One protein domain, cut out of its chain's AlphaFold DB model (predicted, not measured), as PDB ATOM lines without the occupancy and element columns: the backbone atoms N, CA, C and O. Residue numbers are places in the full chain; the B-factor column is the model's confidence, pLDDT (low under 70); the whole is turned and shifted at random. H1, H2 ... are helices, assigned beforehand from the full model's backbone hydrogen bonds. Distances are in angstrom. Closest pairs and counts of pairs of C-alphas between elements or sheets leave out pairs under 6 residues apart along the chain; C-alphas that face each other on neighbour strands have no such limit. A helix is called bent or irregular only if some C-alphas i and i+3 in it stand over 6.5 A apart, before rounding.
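What this domain is: This is residues 2 to 52 of the 124 residues of the protein "Tyrosine-protein phosphatase domain-containing protein" of Biomphalaria glabrata (UniProt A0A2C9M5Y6). The model is an open U of helices: the long helix H3 makes one arm, and H1, its link and H2 together make the other, with residues 23 to 29 as the bend between H2 and H3. The arms are loosely set, with no helix touching another, and beyond H3 a tail of residues 46 to 52 has no named element. The printed part has 51 residues with three named helices, in the order H1, H2, H3, and no named strand; the class is all helix. The whole is loose, with a radius of gyration of the C-alphas of 12.7 A, and elongated, spanning 36 by 23 by 21 A.

Where its parts are: Start with the longest helix, H3, residues 30 to 45. Find C-alpha 30 at (-47.659, -6.190, 22.298); from there the helix runs 23.1 A to C-alpha 45 at (-25.800, 0.713, 19.078), with x rising from one end to the other. Go back to H2, residues 12 to 22, and you will find x falling instead: C-alpha 12 is at (-40.734, 3.301, 27.628) and C-alpha 22 at (-51.544, 13.699, 23.886), 15.5 A from it. H1, residues 2 to 7, begins the printed part and measures 8.5 A from first to last C-alpha; look for C-alpha 2 at (-32.124, 12.146, 24.453).

How they stand to each other: From H3, look first to H2. The two are near each other: 6 pairs of their C-alphas are within 10 A, and they only just fail to touch, their closest C-alphas being 8.0 A apart. Then look to H1: H1 and H3 are only just apart, with their closest C-alphas at 8.1 A. H1 and H2 are apart as well, although a tight link of four residues, 8 to 11, joins them. The link from H2 to H3, residues 23 to 29, is short. No helix is bent. On the backbone atoms of H1, H2 and H3 you will find every O i to N i+4 pair within hydrogen-bond range.

The domain as a whole: Look for the two C-alphas farthest apart at Ile 24, in the link from H2 to H3, and at Thr 52, the last printed residue; they are 36.9 A apart. The C-alphas of Asp 2 and Thr 52, first and last in the printed part, are 20.0 A apart. The printed part has no cut, and neither of its links is long. In the B-factor column the mean pLDDT of the printed part is 85.3, and no printed residue is under 70; the mean is 78 in H1, 89 in H2 and 86 in H3.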
ATOM      1  N   ASP A   2     -32.871  11.225  23.590       79.31
ATOM      2  CA  ASP A   2     -32.124  12.146  24.453       79.31
ATOM      3  C   ASP A   2     -32.134  11.712  25.923       79.31
ATOM      4  O   ASP A   2     -31.094  11.748  26.568       79.31
ATOM      5  N   GLN A   3     -33.239  11.120  26.398       78.38
ATOM      6  CA  GLN A   3     -33.298  10.492  27.726       78.38
ATOM      7  C   GLN A   3     -32.219   9.410  27.913       78.38
ATOM      8  O   GLN A   3     -31.602   9.330  28.973       78.38
ATOM      9  N   ALA A   4     -31.959   8.602  26.880       78.75
ATOM     10  CA  ALA A   4     -30.935   7.561  26.929       78.75
ATOM     11  C   ALA A   4     -29.525   8.157  26.997       78.75
ATOM     12  O   ALA A   4     -28.681   7.644  27.721       78.75
ATOM     13  N   LYS A   5     -29.284   9.243  26.252       75.12
ATOM     14  CA  LYS A   5     -27.994   9.945  26.225       75.12
ATOM     15  C   LYS A   5     -27.676  10.609  27.564       75.12
ATOM     16  O   LYS A   5     -26.521  10.629  27.964       75.12
ATOM     17  N   GLU A   6     -28.691  11.142  28.238       79.69
ATOM     18  CA  GLU A   6     -28.523  11.884  29.489       79.69
ATOM     19  C   GLU A   6     -28.516  10.975  30.727       79.69
ATOM     20  O   GLU A   6     -27.732  11.182  31.646       79.69
ATOM     21  N   THR A   7     -29.365   9.941  30.753       76.06
ATOM     22  CA  THR A   7     -29.575   9.107  31.955       76.06
ATOM     23  C   THR A   7     -29.041   7.679  31.828       76.06
ATOM     24  O   THR A   7     -29.070   6.919  32.796       76.06
ATOM     25  N   GLY A   8     -28.599   7.275  30.632       73.56
ATOM     26  CA  GLY A   8     -28.199   5.898  30.327       73.56
ATOM     27  C   GLY A   8     -29.361   4.896  30.301       73.56
ATOM     28  O   GLY A   8     -29.133   3.698  30.146       73.56
ATOM     29  N   LYS A   9     -30.611   5.350  30.473       78.44
ATOM     30  CA  LYS A   9     -31.810   4.503  30.522       78.44
ATOM     31  C   LYS A   9     -32.941   5.118  29.701       78.44
ATOM     32  O   LYS A   9     -33.044   6.333  29.560       78.44
ATOM     33  N   VAL A  10     -33.813   4.268  29.165       82.94
ATOM     34  CA  VAL A  10     -35.043   4.694  28.484       82.94
ATOM     35  C   VAL A  10     -36.231   4.106  29.217       82.94
ATOM     36  O   VAL A  10     -36.353   2.888  29.336       82.94
ATOM     37  N   ASP A  11     -37.112   4.978  29.697       86.81
ATOM     38  CA  ASP A  11     -38.361   4.571  30.329       86.81
ATOM     39  C   ASP A  11     -39.493   4.590  29.299       86.81
ATOM     40  O   ASP A  11     -40.163   5.605  29.079       86.81
ATOM     41  N   PHE A  12     -39.691   3.450  28.639       86.44
ATOM     42  CA  PHE A  12     -40.734   3.301  27.628       86.44
ATOM     43  C   PHE A  12     -42.137   3.433  28.212       86.44
ATOM     44  O   PHE A  12     -43.011   3.977  27.544       86.44
ATOM     45  N   PHE A  13     -42.366   2.977  29.444       87.06
ATOM     46  CA  PHE A  13     -43.696   3.002  30.044       87.06
ATOM     47  C   PHE A  13     -44.155   4.436  30.298       87.06
ATOM     48  O   PHE A  13     -45.229   4.835  29.843       87.06
ATOM     49  N   ASN A  14     -43.320   5.238  30.961       87.81
ATOM     50  CA  ASN A  14     -43.648   6.634  31.229       87.81
ATOM     51  C   ASN A  14     -43.680   7.466  29.942       87.81
ATOM     52  O   ASN A  14     -44.543   8.332  29.794       87.81
ATOM     53  N   THR A  15     -42.803   7.169  28.979       88.00
ATOM     54  CA  THR A  15     -42.815   7.834  27.666       88.00
ATOM     55  C   THR A  15     -44.111   7.553  26.908       88.00
ATOM     56  O   THR A  15     -44.762   8.485  26.437       88.00
ATOM     57  N   LEU A  16     -44.541   6.292  26.827       89.69
ATOM     58  CA  LEU A  16     -45.791   5.933  26.155       89.69
ATOM     59  C   LEU A  16     -47.022   6.425  26.911       89.69
ATOM     60  O   LEU A  16     -48.007   6.798  26.281       89.69
ATOM     61  N   SER A  17     -46.966   6.471  28.242       88.31
ATOM     62  CA  SER A  17     -48.059   7.007  29.054       88.31
ATOM     63  C   SER A  17     -48.296   8.487  28.764       88.31
ATOM     64  O   SER A  17     -49.440   8.879  28.558       88.31
ATOM     65  N   LYS A  18     -47.228   9.290  28.651       90.31
ATOM     66  CA  LYS A  18     -47.319  10.698  28.223       90.31
ATOM     67  C   LYS A  18     -47.835  10.819  26.789       90.31
ATOM     68  O   LYS A  18     -48.786  11.544  26.537       90.31
ATOM     69  N   LEU A  19     -47.288  10.032  25.862       88.62
ATOM     70  CA  LEU A  19     -47.729  10.039  24.465       88.62
ATOM     71  C   LEU A  19     -49.221   9.708  24.297       88.62
ATOM     72  O   LEU A  19     -49.885  10.278  23.436       88.62
ATOM     73  N   ARG A  20     -49.758   8.809  25.130       92.19
ATOM     74  CA  ARG A  20     -51.183   8.450  25.129       92.19
ATOM     75  C   ARG A  20     -52.088   9.525  25.731       92.19
ATOM     76  O   ARG A  20     -53.278   9.511  25.424       92.19
ATOM     77  N   GLN A  21     -51.554  10.429  26.555       91.12
ATOM     78  CA  GLN A  21     -52.292  11.606  27.028       91.12
ATOM     79  C   GLN A  21     -52.495  12.609  25.885       91.12
ATOM     80  O   GLN A  21     -53.585  13.157  25.753       91.12
ATOM     81  N   ASP A  22     -51.486  12.775  25.024       89.56
ATOM     82  CA  ASP A  22     -51.544  13.699  23.886       89.56
ATOM     83  C   ASP A  22     -52.330  13.121  22.701       89.56
ATOM     84  O   ASP A  22     -53.087  13.828  22.034       89.56
ATOM     85  N   ARG A  23     -52.152  11.824  22.412       91.94
ATOM     86  CA  ARG A  23     -52.887  11.104  21.365       91.94
ATOM     87  C   ARG A  23     -53.239   9.697  21.821       91.94
ATOM     88  O   ARG A  23     -52.380   8.820  21.941       91.94
ATOM     89  N   ILE A  24     -54.536   9.479  22.015       81.88
ATOM     90  CA  ILE A  24     -55.099   8.185  22.399       81.88
ATOM     91  C   ILE A  24     -54.645   7.124  21.386       81.88
ATOM     92  O   ILE A  24     -54.466   7.414  20.202       81.88
ATOM     93  N   CYS A  25     -54.471   5.885  21.854       80.94
ATOM     94  CA  CYS A  25     -54.199   4.738  20.989       80.94
ATOM     95  C   CYS A  25     -52.789   4.706  20.348       80.94
ATOM     96  O   CYS A  25     -52.574   4.022  19.344       80.94
ATOM     97  N   MET A  26     -51.790   5.360  20.952       84.75
ATOM     98  CA  MET A  26     -50.384   5.193  20.562       84.75
ATOM     99  C   MET A  26     -49.804   3.862  21.080       84.75
ATOM    100  O   MET A  26     -49.836   3.605  22.286       84.75
ATOM    101  N   ILE A  27     -49.263   3.047  20.158       82.81
ATOM    102  CA  ILE A  27     -48.667   1.711  20.389       82.81
ATOM    103  C   ILE A  27     -49.616   0.804  21.177       82.81
ATOM    104  O   ILE A  27     -49.587   0.755  22.409       82.81
ATOM    105  N   GLN A  28     -50.495   0.117  20.450       85.44
ATOM    106  CA  GLN A  28     -51.604  -0.650  21.026       85.44
ATOM    107  C   GLN A  28     -51.291  -2.134  21.167       85.44
ATOM    108  O   GLN A  28     -51.843  -2.788  22.047       85.44
ATOM    109  N   THR A  29     -50.425  -2.674  20.308       89.44
ATOM    110  CA  THR A  29     -50.153  -4.111  20.292       89.44
ATOM    111  C   THR A  29     -48.877  -4.444  21.053       89.44
ATOM    112  O   THR A  29     -47.925  -3.659  21.109       89.44
ATOM    113  N   VAL A  30     -48.850  -5.649  21.626       85.94
ATOM    114  CA  VAL A  30     -47.659  -6.190  22.298       85.94
ATOM    115  C   VAL A  30     -46.483  -6.247  21.325       85.94
ATOM    116  O   VAL A  30     -45.375  -5.852  21.672       85.94
ATOM    117  N   GLU A  31     -46.730  -6.645  20.079       85.38
ATOM    118  CA  GLU A  31     -45.709  -6.703  19.033       85.38
ATOM    119  C   GLU A  31     -45.088  -5.336  18.735       85.38
ATOM    120  O   GLU A  31     -43.870  -5.232  18.622       85.38
ATOM    121  N   GLN A  32     -45.891  -4.267  18.677       88.25
ATOM    122  CA  GLN A  32     -45.374  -2.908  18.486       88.25
ATOM    123  C   GLN A  32     -44.518  -2.458  19.676       88.25
ATOM    124  O   GLN A  32     -43.511  -1.774  19.490       88.25
ATOM    125  N   TYR A  33     -44.890  -2.851  20.896       89.44
ATOM    126  CA  TYR A  33     -44.099  -2.562  22.090       89.44
ATOM    127  C   TYR A  33     -42.761  -3.318  22.074       89.44
ATOM    128  O   TYR A  33     -41.710  -2.713  22.282       89.44
ATOM    129  N   VAL A  34     -42.772  -4.614  21.745       87.38
ATOM    130  CA  VAL A  34     -41.554  -5.425  21.570       87.38
ATOM    131  C   VAL A  34     -40.672  -4.852  20.460       87.38
ATOM    132  O   VAL A  34     -39.456  -4.737  20.630       87.38
ATOM    133  N   PHE A  35     -41.272  -4.446  19.340       87.94
ATOM    134  CA  PHE A  35     -40.559  -3.797  18.248       87.94
ATOM    135  C   PHE A  35     -39.896  -2.497  18.703       87.94
ATOM    136  O   PHE A  35     -38.730  -2.284  18.391       87.94
ATOM    137  N   LEU A  36     -40.585  -1.660  19.483       89.69
ATOM    138  CA  LEU A  36     -40.014  -0.418  19.999       89.69
ATOM    139  C   LEU A  36     -38.767  -0.669  20.862       89.69
ATOM    140  O   LEU A  36     -37.768   0.031  20.703       89.69
ATOM    141  N   HIS A  37     -38.800  -1.686  21.729       87.69
ATOM    142  CA  HIS A  37     -37.641  -2.094  22.533       87.69
ATOM    143  C   HIS A  37     -36.472  -2.561  21.661       87.69
ATOM    144  O   HIS A  37     -35.340  -2.110  21.846       87.69
ATOM    145  N   LYS A  38     -36.745  -3.420  20.670       85.94
ATOM    146  CA  LYS A  38     -35.732  -3.891  19.711       85.94
ATOM    147  C   LYS A  38     -35.138  -2.730  18.912       85.94
ATOM    148  O   LYS A  38     -33.919  -2.597  18.832       85.94
ATOM    149  N   PHE A  39     -35.992  -1.862  18.378       86.62
ATOM    150  CA  PHE A  39     -35.597  -0.682  17.617       86.62
ATOM    151  C   PHE A  39     -34.717   0.247  18.448       86.62
ATOM    152  O   PHE A  39     -33.665   0.672  17.981       86.62
ATOM    153  N   ALA A  40     -35.099   0.532  19.692       86.50
ATOM    154  CA  ALA A  40     -34.305   1.388  20.559       86.50
ATOM    155  C   ALA A  40     -32.930   0.783  20.873       86.50
ATOM    156  O   ALA A  40     -31.942   1.513  20.856       86.50
ATOM    157  N   ARG A  41     -32.841  -0.538  21.087       82.88
ATOM    158  CA  ARG A  41     -31.558  -1.238  21.273       82.88
ATOM    159  C   ARG A  41     -30.642  -1.052  20.059       82.88
ATOM    160  O   ARG A  41     -29.483  -0.684  20.225       82.88
ATOM    161  N   VAL A  42     -31.176  -1.232  18.849       83.62
ATOM    162  CA  VAL A  42     -30.437  -1.012  17.590       83.62
ATOM    163  C   VAL A  42     -30.036   0.453  17.438       83.62
ATOM    164  O   VAL A  42     -28.891   0.755  17.122       83.62
ATOM    165  N   ALA A  43     -30.952   1.379  17.699       86.06
ATOM    166  CA  ALA A  43     -30.700   2.803  17.539       86.06
ATOM    167  C   ALA A  43     -29.661   3.343  18.538       86.06
ATOM    168  O   ALA A  43     -28.986   4.320  18.223       86.06
ATOM    169  N   LEU A  44     -29.513   2.724  19.716       84.69
ATOM    170  CA  LEU A  44     -28.429   3.028  20.656       84.69
ATOM    171  C   LEU A  44     -27.077   2.515  20.156       84.69
ATOM    172  O   LEU A  44     -26.096   3.242  20.239       84.69
ATOM    173  N   LEU A  45     -27.031   1.302  19.605       82.50
ATOM    174  CA  LEU A  45     -25.800   0.713  19.078       82.50
ATOM    175  C   LEU A  45     -25.303   1.442  17.821       82.50
ATOM    176  O   LEU A  45     -24.121   1.728  17.679       82.50
ATOM    177  N   CYS A  46     -26.227   1.812  16.936       84.19
ATOM    178  CA  CYS A  46     -25.946   2.603  15.738       84.19
ATOM    179  C   CYS A  46     -25.803   4.108  16.038       84.19
ATOM    180  O   CYS A  46     -25.665   4.926  15.126       84.19
ATOM    181  N   MET A  47     -25.865   4.519  17.306       81.19
ATOM    182  CA  MET A  47     -25.680   5.916  17.665       81.19
ATOM    183  C   MET A  47     -24.212   6.298  17.445       81.19
ATOM    184  O   MET A  47     -23.322   5.786  18.109       81.19
ATOM    185  N   GLY A  48     -23.958   7.211  16.506       80.19
ATOM    186  CA  GLY A  48     -22.597   7.625  16.137       80.19
ATOM    187  C   GLY A  48     -22.045   6.965  14.870       80.19
ATOM    188  O   GLY A  48     -20.954   7.325  14.432       80.19
ATOM    189  N   THR A  49     -22.801   6.067  14.225       86.00
ATOM    190  CA  THR A  49     -22.466   5.586  12.869       86.00
ATOM    191  C   THR A  49     -22.970   6.528  11.771       86.00
ATOM    192  O   THR A  49     -22.492   6.473  10.641       86.00
ATOM    193  N   PHE A  50     -23.878   7.451  12.105       87.06
ATOM    194  CA  PHE A  50     -24.295   8.534  11.219       87.06
ATOM    195  C   PHE A  50     -23.171   9.557  11.055       87.06
ATOM    196  O   PHE A  50     -22.770  10.213  12.016       87.06
ATOM    197  N   ILE A  51     -22.706   9.724   9.820       91.62
ATOM    198  CA  ILE A  51     -21.675  10.693   9.456       91.62
ATOM    199  C   ILE A  51     -22.175  11.618   8.356       91.62
ATOM    200  O   ILE A  51     -22.950  11.219   7.488       91.62
ATOM    201  N   THR A  52     -21.725  12.869   8.390       92.50
ATOM    202  CA  THR A  52     -21.955  13.808   7.290       92.50
ATOM    203  C   THR A  52     -20.888  13.625   6.213       92.50
ATOM    204  O   THR A  52     -19.807  13.097   6.486       92.50
TER     205      THR A  52